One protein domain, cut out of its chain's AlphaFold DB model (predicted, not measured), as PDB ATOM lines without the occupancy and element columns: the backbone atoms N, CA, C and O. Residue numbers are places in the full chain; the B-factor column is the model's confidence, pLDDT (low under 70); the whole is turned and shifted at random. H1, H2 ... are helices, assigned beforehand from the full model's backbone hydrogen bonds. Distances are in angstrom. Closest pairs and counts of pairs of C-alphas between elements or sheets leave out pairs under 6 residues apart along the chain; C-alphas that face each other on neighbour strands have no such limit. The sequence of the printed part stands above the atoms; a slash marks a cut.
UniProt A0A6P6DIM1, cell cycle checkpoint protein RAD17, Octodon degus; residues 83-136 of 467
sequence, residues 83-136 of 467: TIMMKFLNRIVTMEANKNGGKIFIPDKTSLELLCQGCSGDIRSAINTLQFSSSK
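Overview. This is residues 83 to 136 of the 467 residues of the protein "cell cycle checkpoint protein RAD17" of Octodon degus (UniProt A0A6P6DIM1). One long helix, H1, has a hairpin of two shorter helices, H2 and H3, packed on its first part, at residues 85 to 89, and the centres of the three helices make a triangle. The later part of H1 reaches past these contacts, and beyond it residues 100 to 108 fold back toward H2. The printed part has 54 residues with three named helices, in the order H1, H2, H3, and no named strand; the class is all helix. The whole is compact, with a radius of gyration of the C-alphas of 10.4 A and spans of 31 by 21 by 20 A.

Along the chain. Find C-alpha 83 at (77.627, 76.173, 44.657), where H1 begins; it covers residues 83 to 99 and is 24.7 A long from first to last C-alpha, ending at C-alpha 99 at (80.685, 99.299, 52.866). Read on through residues 100 to 108 to H2, residues 109 to 118, which is 14.3 A long from first to last C-alpha. After residues 119 to 122 comes H3, residues 123 to 135, 18.3 A from first to last C-alpha; look for its end at C-alpha 135, at (94.118, 93.129, 49.787).

Arrangement. Start at residues 85 to 89 of H1, which alone touch H2 and alone touch H3. H1 and H2 have their closest C-alphas at Met 86 and Cys 116, 6.2 A apart; they run opposite ways at a steep tilt of 55 degrees. H1 and H3 have their closest C-alphas at Met 85 and Ile 123, 7.4 A apart; they run the same way at a steep tilt of 40 degrees. Then look at H2 and H3, a helical hairpin that runs opposite ways at a steep tilt of 43 degrees. H3 touches H2 with residues 126 to 130 alone, and their closest C-alphas are those of Cys 116 and Ala 126, 6.8 A apart. The helix packing is mostly crossed, with 0 of the 3 pairs that touch at a shallow tilt. In H1, H2 and H3 every O i to N i+4 pair is within hydrogen-bond range.

Size, cuts and confidence. The two C-alphas farthest apart are those of Gly 101 and Ser 120, at 31.3 A, and those of Thr 83 and Lys 136, the first and last printed, are 25.8 A apart. The printed part has no cut. The link from H1 to H2 is short, with 9 residues, and the link from H2 to H3 is tight, with 4 residues. In the B-factor column of this predicted model you will find a mean pLDDT of 77.7 over the printed part, with residues 100 to 107, 118, 120 and 135 to 136 under 70.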
ATOM      1  N   THR A  83      78.747  75.288  45.023       83.44
ATOM      2  CA  THR A  83      77.627  76.173  44.657       83.44
ATOM      3  C   THR A  83      77.115  76.999  45.836       83.44
ATOM      4  O   THR A  83      76.724  78.154  45.655       83.44
ATOM      5  N   ILE A  84      77.122  76.430  47.044       88.12
ATOM      6  CA  ILE A  84      76.754  77.125  48.281       88.12
ATOM      7  C   ILE A  84      77.882  78.082  48.669       88.12
ATOM      8  O   ILE A  84      77.607  79.254  48.935       88.12
ATOM      9  N   MET A  85      79.138  77.623  48.598       88.25
ATOM     10  CA  MET A  85      80.323  78.454  48.835       88.25
ATOM     11  C   MET A  85      80.341  79.674  47.907       88.25
ATOM     12  O   MET A  85      80.480  80.804  48.360       88.25
ATOM     13  N   MET A  86      80.078  79.466  46.616       87.12
ATOM     14  CA  MET A  86      79.995  80.526  45.614       87.12
ATOM     15  C   MET A  86      78.965  81.596  45.987       87.12
ATOM     16  O   MET A  86      79.258  82.790  45.936       87.12
ATOM     17  N   LYS A  87      77.750  81.193  46.378       89.31
ATOM     18  CA  LYS A  87      76.710  82.140  46.812       89.31
ATOM     19  C   LYS A  87      77.145  82.914  48.057       89.31
ATOM     20  O   LYS A  87      76.899  84.115  48.146       89.31
ATOM     21  N   PHE A  88      77.793  82.232  48.996       90.94
ATOM     22  CA  PHE A  88      78.280  82.819  50.237       90.94
ATOM     23  C   PHE A  88      79.394  83.849  49.995       90.94
ATOM     24  O   PHE A  88      79.272  84.986  50.451       90.94
ATOM     25  N   LEU A  89      80.417  83.514  49.203       88.38
ATOM     26  CA  LEU A  89      81.503  84.442  48.880       88.38
ATOM     27  C   LEU A  89      81.011  85.644  48.062       88.38
ATOM     28  O   LEU A  89      81.376  86.772  48.375       88.38
ATOM     29  N   ASN A  90      80.111  85.446  47.088       88.12
ATOM     30  CA  ASN A  90      79.482  86.563  46.365       88.12
ATOM     31  C   ASN A  90      78.750  87.521  47.316       88.12
ATOM     32  O   ASN A  90      78.811  88.743  47.156       88.12
ATOM     33  N   ARG A  91      78.072  86.983  48.337       89.12
ATOM     34  CA  ARG A  91      77.408  87.800  49.356       89.12
ATOM     35  C   ARG A  91      78.418  88.595  50.188       89.12
ATOM     36  O   ARG A  91      78.170  89.761  50.464       89.12
ATOM     37  N   ILE A  92      79.555  88.004  50.560       88.56
ATOM     38  CA  ILE A  92      80.629  88.727  51.262       88.56
ATOM     39  C   ILE A  92      81.170  89.864  50.388       88.56
ATOM     40  O   ILE A  92      81.181  91.008  50.829       88.56
ATOM     41  N   VAL A  93      81.532  89.578  49.133       86.38
ATOM     42  CA  VAL A  93      82.087  90.578  48.200       86.38
ATOM     43  C   VAL A  93      81.127  91.750  47.995       86.38
ATOM     44  O   VAL A  93      81.537  92.903  48.052       86.38
ATOM     45  N   THR A  94      79.836  91.470  47.797       84.81
ATOM     46  CA  THR A  94      78.812  92.515  47.610       84.81
ATOM     47  C   THR A  94      78.598  93.366  48.859       84.81
ATOM     48  O   THR A  94      78.487  94.587  48.751       84.81
ATOM     49  N   MET A  95      78.575  92.763  50.053       85.75
ATOM     50  CA  MET A  95      78.469  93.518  51.307       85.75
ATOM     51  C   MET A  95      79.694  94.409  51.547       85.75
ATOM     52  O   MET A  95      79.533  95.566  51.932       85.75
ATOM     53  N   GLU A  96      80.897  93.900  51.291       82.94
ATOM     54  CA  GLU A  96      82.141  94.651  51.487       82.94
ATOM     55  C   GLU A  96      82.324  95.758  50.434       82.94
ATOM     56  O   GLU A  96      82.713  96.878  50.770       82.94
ATOM     57  N   ALA A  97      81.943  95.514  49.176       79.19
ATOM     58  CA  ALA A  97      81.939  96.539  48.128       79.19
ATOM     59  C   ALA A  97      81.019  97.724  48.478       79.19
ATOM     60  O   ALA A  97      81.382  98.880  48.241       79.19
ATOM     61  N   ASN A  98      79.865  97.439  49.093       76.75
ATOM     62  CA  ASN A  98      78.901  98.449  49.533       76.75
ATOM     63  C   ASN A  98      79.387  99.248  50.754       76.75
ATOM     64  O   ASN A  98      79.096 100.436  50.852       76.75
ATOM     65  N   LYS A  99      80.133  98.623  51.677       77.00
ATOM     66  CA  LYS A  99      80.685  99.299  52.866       77.00
ATOM     67  C   LYS A  99      81.902 100.171  52.553       77.00
ATOM     68  O   LYS A  99      82.018 101.261  53.103       77.00
ATOM     69  N   ASN A 100      82.776  99.735  51.644       63.62
ATOM     70  CA  ASN A 100      84.036 100.423  51.335       63.62
ATOM     71  C   ASN A 100      83.944 101.397  50.144       63.62
ATOM     72  O   ASN A 100      84.968 101.771  49.566       63.62
ATOM     73  N   GLY A 101      82.733 101.807  49.749       60.75
ATOM     74  CA  GLY A 101      82.521 102.805  48.694       60.75
ATOM     75  C   GLY A 101      83.117 102.421  47.333       60.75
ATOM     76  O   GLY A 101      83.581 103.297  46.609       60.75
ATOM     77  N   GLY A 102      83.164 101.124  46.997       59.25
ATOM     78  CA  GLY A 102      83.671 100.638  45.705       59.25
ATOM     79  C   GLY A 102      85.198 100.570  45.553       59.25
ATOM     80  O   GLY A 102      85.676 100.343  44.446       59.25
ATOM     81  N   LYS A 103      85.982 100.739  46.629       56.84
ATOM     82  CA  LYS A 103      87.461 100.654  46.589       56.84
ATOM     83  C   LYS A 103      88.042  99.234  46.657       56.84
ATOM     84  O   LYS A 103      89.259  99.084  46.609       56.84
ATOM     85  N   ILE A 104      87.210  98.202  46.788       62.19
ATOM     86  CA  ILE A 104      87.668  96.806  46.831       62.19
ATOM     87  C   ILE A 104      87.659  96.232  45.414       62.19
ATOM     88  O   ILE A 104      86.678  96.383  44.686       62.19
ATOM     89  N   PHE A 105      88.745  95.556  45.036       63.50
ATOM     90  CA  PHE A 105      88.815  94.779  43.804       63.50
ATOM     91  C   PHE A 105      87.770  93.658  43.848       63.50
ATOM     92  O   PHE A 105      87.840  92.779  44.702       63.50
ATOM     93  N   ILE A 106      86.788  93.702  42.949       64.56
ATOM     94  CA  ILE A 106      85.777  92.651  42.806       64.56
ATOM     95  C   ILE A 106      86.403  91.541  41.950       64.56
ATOM     96  O   ILE A 106      86.673  91.796  40.772       64.56
ATOM     97  N   PRO A 107      86.629  90.330  42.492       67.81
ATOM     98  CA  PRO A 107      87.126  89.216  41.695       67.81
ATOM     99  C   PRO A 107      86.141  88.897  40.568       67.81
ATOM    100  O   PRO A 107      84.924  88.884  40.768       67.81
ATOM    101  N   ASP A 108      86.656  88.621  39.376       74.12
ATOM    102  CA  ASP A 108      85.852  88.113  38.273       74.12
ATOM    103  C   ASP A 108      85.233  86.754  38.628       74.12
ATOM    104  O   ASP A 108      85.748  85.987  39.444       74.12
ATOM    105  N   LYS A 109      84.097  86.438  37.997       75.88
ATOM    106  CA  LYS A 109      83.335  85.213  38.278       75.88
ATOM    107  C   LYS A 109      84.182  83.947  38.114       75.88
ATOM    108  O   LYS A 109      84.076  83.037  38.927       75.88
ATOM    109  N   THR A 110      85.030  83.913  37.087       77.00
ATOM    110  CA  THR A 110      85.984  82.825  36.841       77.00
ATOM    111  C   THR A 110      86.989  82.693  37.975       77.00
ATOM    112  O   THR A 110      87.288  81.574  38.394       77.00
ATOM    113  N   SER A 111      87.440  83.813  38.541       75.31
ATOM    114  CA  SER A 111      88.353  83.771  39.672       75.31
ATOM    115  C   SER A 111      87.722  83.234  40.951       75.31
ATOM    116  O   SER A 111      88.326  82.451  41.686       75.31
ATOM    117  N   LEU A 112      86.472  83.615  41.195       80.50
ATOM    118  CA  LEU A 112      85.712  83.124  42.336       80.50
ATOM    119  C   LEU A 112      85.370  81.630  42.201       80.50
ATOM    120  O   LEU A 112      85.318  80.918  43.201       80.50
ATOM    121  N   GLU A 113      85.157  81.139  40.973       80.69
ATOM    122  CA  GLU A 113      84.919  79.714  40.689       80.69
ATOM    123  C   GLU A 113      86.152  78.873  41.018       80.69
ATOM    124  O   GLU A 113      86.033  77.861  41.712       80.69
ATOM    125  N   LEU A 114      87.333  79.341  40.613       75.56
ATOM    126  CA  LEU A 114      88.606  78.692  40.924       75.56
ATOM    127  C   LEU A 114      88.915  78.701  42.426       75.56
ATOM    128  O   LEU A 114      89.362  77.690  42.960       75.56
ATOM    129  N   LEU A 115      88.610  79.794  43.132       79.88
ATOM    130  CA  LEU A 115      88.759  79.863  44.588       79.88
ATOM    131  C   LEU A 115      87.835  78.857  45.291       79.88
ATOM    132  O   LEU A 115      88.288  78.080  46.128       79.88
ATOM    133  N   CYS A 116      86.553  78.809  44.915       79.81
ATOM    134  CA  CYS A 116      85.607  77.834  45.464       79.81
ATOM    135  C   CYS A 116      86.056  76.383  45.246       79.81
ATOM    136  O   CYS A 116      85.801  75.539  46.105       79.81
ATOM    137  N   GLN A 117      86.695  76.093  44.110       71.75
ATOM    138  CA  GLN A 117      87.242  74.773  43.819       71.75
ATOM    139  C   GLN A 117      88.488  74.476  44.667       71.75
ATOM    140  O   GLN A 117      88.575  73.396  45.239       71.75
ATOM    141  N   GLY A 118      89.399  75.442  44.810       67.19
ATOM    142  CA  GLY A 118      90.642  75.279  45.572       67.19
ATOM    143  C   GLY A 118      90.466  75.190  47.090       67.19
ATOM    144  O   GLY A 118      91.365  74.724  47.776       67.19
ATOM    145  N   CYS A 119      89.335  75.617  47.654       70.06
ATOM    146  CA  CYS A 119      89.116  75.550  49.104       70.06
ATOM    147  C   CYS A 119      88.524  74.220  49.587       70.06
ATOM    148  O   CYS A 119      88.342  74.057  50.792       70.06
ATOM    149  N   SER A 120      88.198  73.281  48.688       69.56
ATOM    150  CA  SER A 120      87.710  71.929  49.025       69.56
ATOM    151  C   SER A 120      86.592  71.907  50.088       69.56
ATOM    152  O   SER A 120      86.523  71.020  50.934       69.56
ATOM    153  N   GLY A 121      85.708  72.915  50.064       74.69
ATOM    154  CA  GLY A 121      84.584  73.056  51.000       74.69
ATOM    155  C   GLY A 121      84.913  73.654  52.377       74.69
ATOM    156  O   GLY A 121      84.029  73.686  53.232       74.69
ATOM    157  N   ASP A 122      86.132  74.159  52.589       80.75
ATOM    158  CA  ASP A 122      86.571  74.854  53.804       80.75
ATOM    159  C   ASP A 122      86.222  76.352  53.750       80.75
ATOM    160  O   ASP A 122      86.759  77.119  52.946       80.75
ATOM    161  N   ILE A 123      85.306  76.782  54.623       88.56
ATOM    162  CA  ILE A 123      84.826  78.173  54.678       88.56
ATOM    163  C   ILE A 123      85.939  79.129  55.118       88.56
ATOM    164  O   ILE A 123      86.045  80.236  54.592       88.56
ATOM    165  N   ARG A 124      86.767  78.723  56.087       87.06
ATOM    166  CA  ARG A 124      87.792  79.596  56.669       87.06
ATOM    167  C   ARG A 124      88.895  79.860  55.653       87.06
ATOM    168  O   ARG A 124      89.252  81.015  55.439       87.06
ATOM    169  N   SER A 125      89.370  78.806  54.985       82.56
ATOM    170  CA  SER A 125      90.318  78.931  53.871       82.56
ATOM    171  C   SER A 125      89.746  79.815  52.758       82.56
ATOM    172  O   SER A 125      90.410  80.756  52.332       82.56
ATOM    173  N   ALA A 126      88.483  79.607  52.365       86.75
ATOM    174  CA  ALA A 126      87.842  80.406  51.321       86.75
ATOM    175  C   ALA A 126      87.778  81.902  51.652       86.75
ATOM    176  O   ALA A 126      88.092  82.736  50.801       86.75
ATOM    177  N   ILE A 127      87.417  82.254  52.889       88.25
ATOM    178  CA  ILE A 127      87.391  83.651  53.335       88.25
ATOM    179  C   ILE A 127      88.804  84.242  53.345       88.25
ATOM    180  O   ILE A 127      88.997  85.338  52.822       88.25
ATOM    181  N   ASN A 128      89.793  83.529  53.888       87.00
ATOM    182  CA  ASN A 128      91.170  84.021  53.977       87.00
ATOM    183  C   ASN A 128      91.790  84.241  52.590       87.00
ATOM    184  O   ASN A 128      92.382  85.289  52.334       87.00
ATOM    185  N   THR A 129      91.605  83.296  51.666       82.75
ATOM    186  CA  THR A 129      92.077  83.417  50.280       82.75
ATOM    187  C   THR A 129      91.377  84.571  49.562       82.75
ATOM    188  O   THR A 129      92.025  85.350  48.859       82.75
ATOM    189  N   LEU A 130      90.071  84.761  49.795       84.75
ATOM    190  CA  LEU A 130      89.328  85.898  49.251       84.75
ATOM    191  C   LEU A 130      89.870  87.230  49.790       84.75
ATOM    192  O   LEU A 130      90.130  88.147  49.007       84.75
ATOM    193  N   GLN A 131      90.100  87.331  51.100       83.25
ATOM    194  CA  GLN A 131      90.688  88.514  51.730       83.25
ATOM    195  C   GLN A 131      92.084  88.808  51.167       83.25
ATOM    196  O   GLN A 131      92.365  89.951  50.801       83.25
ATOM    197  N   PHE A 132      92.933  87.787  51.016       77.94
ATOM    198  CA  PHE A 132      94.279  87.935  50.458       77.94
ATOM    199  C   PHE A 132      94.246  88.413  49.002       77.94
ATOM    200  O   PHE A 132      94.960  89.349  48.642       77.94
ATOM    201  N   SER A 133      93.353  87.840  48.186       73.62
ATOM    202  CA  SER A 133      93.149  88.259  46.793       73.62
ATOM    203  C   SER A 133      92.629  89.695  46.668       73.62
ATOM    204  O   SER A 133      92.944  90.379  45.699       73.62
ATOM    205  N   SER A 134      91.886  90.175  47.670       70.88
ATOM    206  CA  SER A 134      91.292  91.518  47.685       70.88
ATOM    207  C   SER A 134      92.221  92.592  48.270       70.88
ATOM    208  O   SER A 134      92.024  93.776  48.005       70.88
ATOM    209  N   SER A 135      93.227  92.202  49.063       64.81
ATOM    210  CA  SER A 135      94.118  93.129  49.787       64.81
ATOM    211  C   SER A 135      95.340  93.579  48.978       64.81
ATOM    212  O   SER A 135      95.946  94.601  49.295       64.81
ATOM    213  N   LYS A 136      95.720  92.843  47.926       54.56
ATOM    214  CA  LYS A 136      96.867  93.167  47.065       54.56
ATOM    215  C   LYS A 136      96.364  93.751  45.743       54.56
ATOM    216  O   LYS A 136      95.922  93.023  44.866       54.56
TER     217      LYS A 136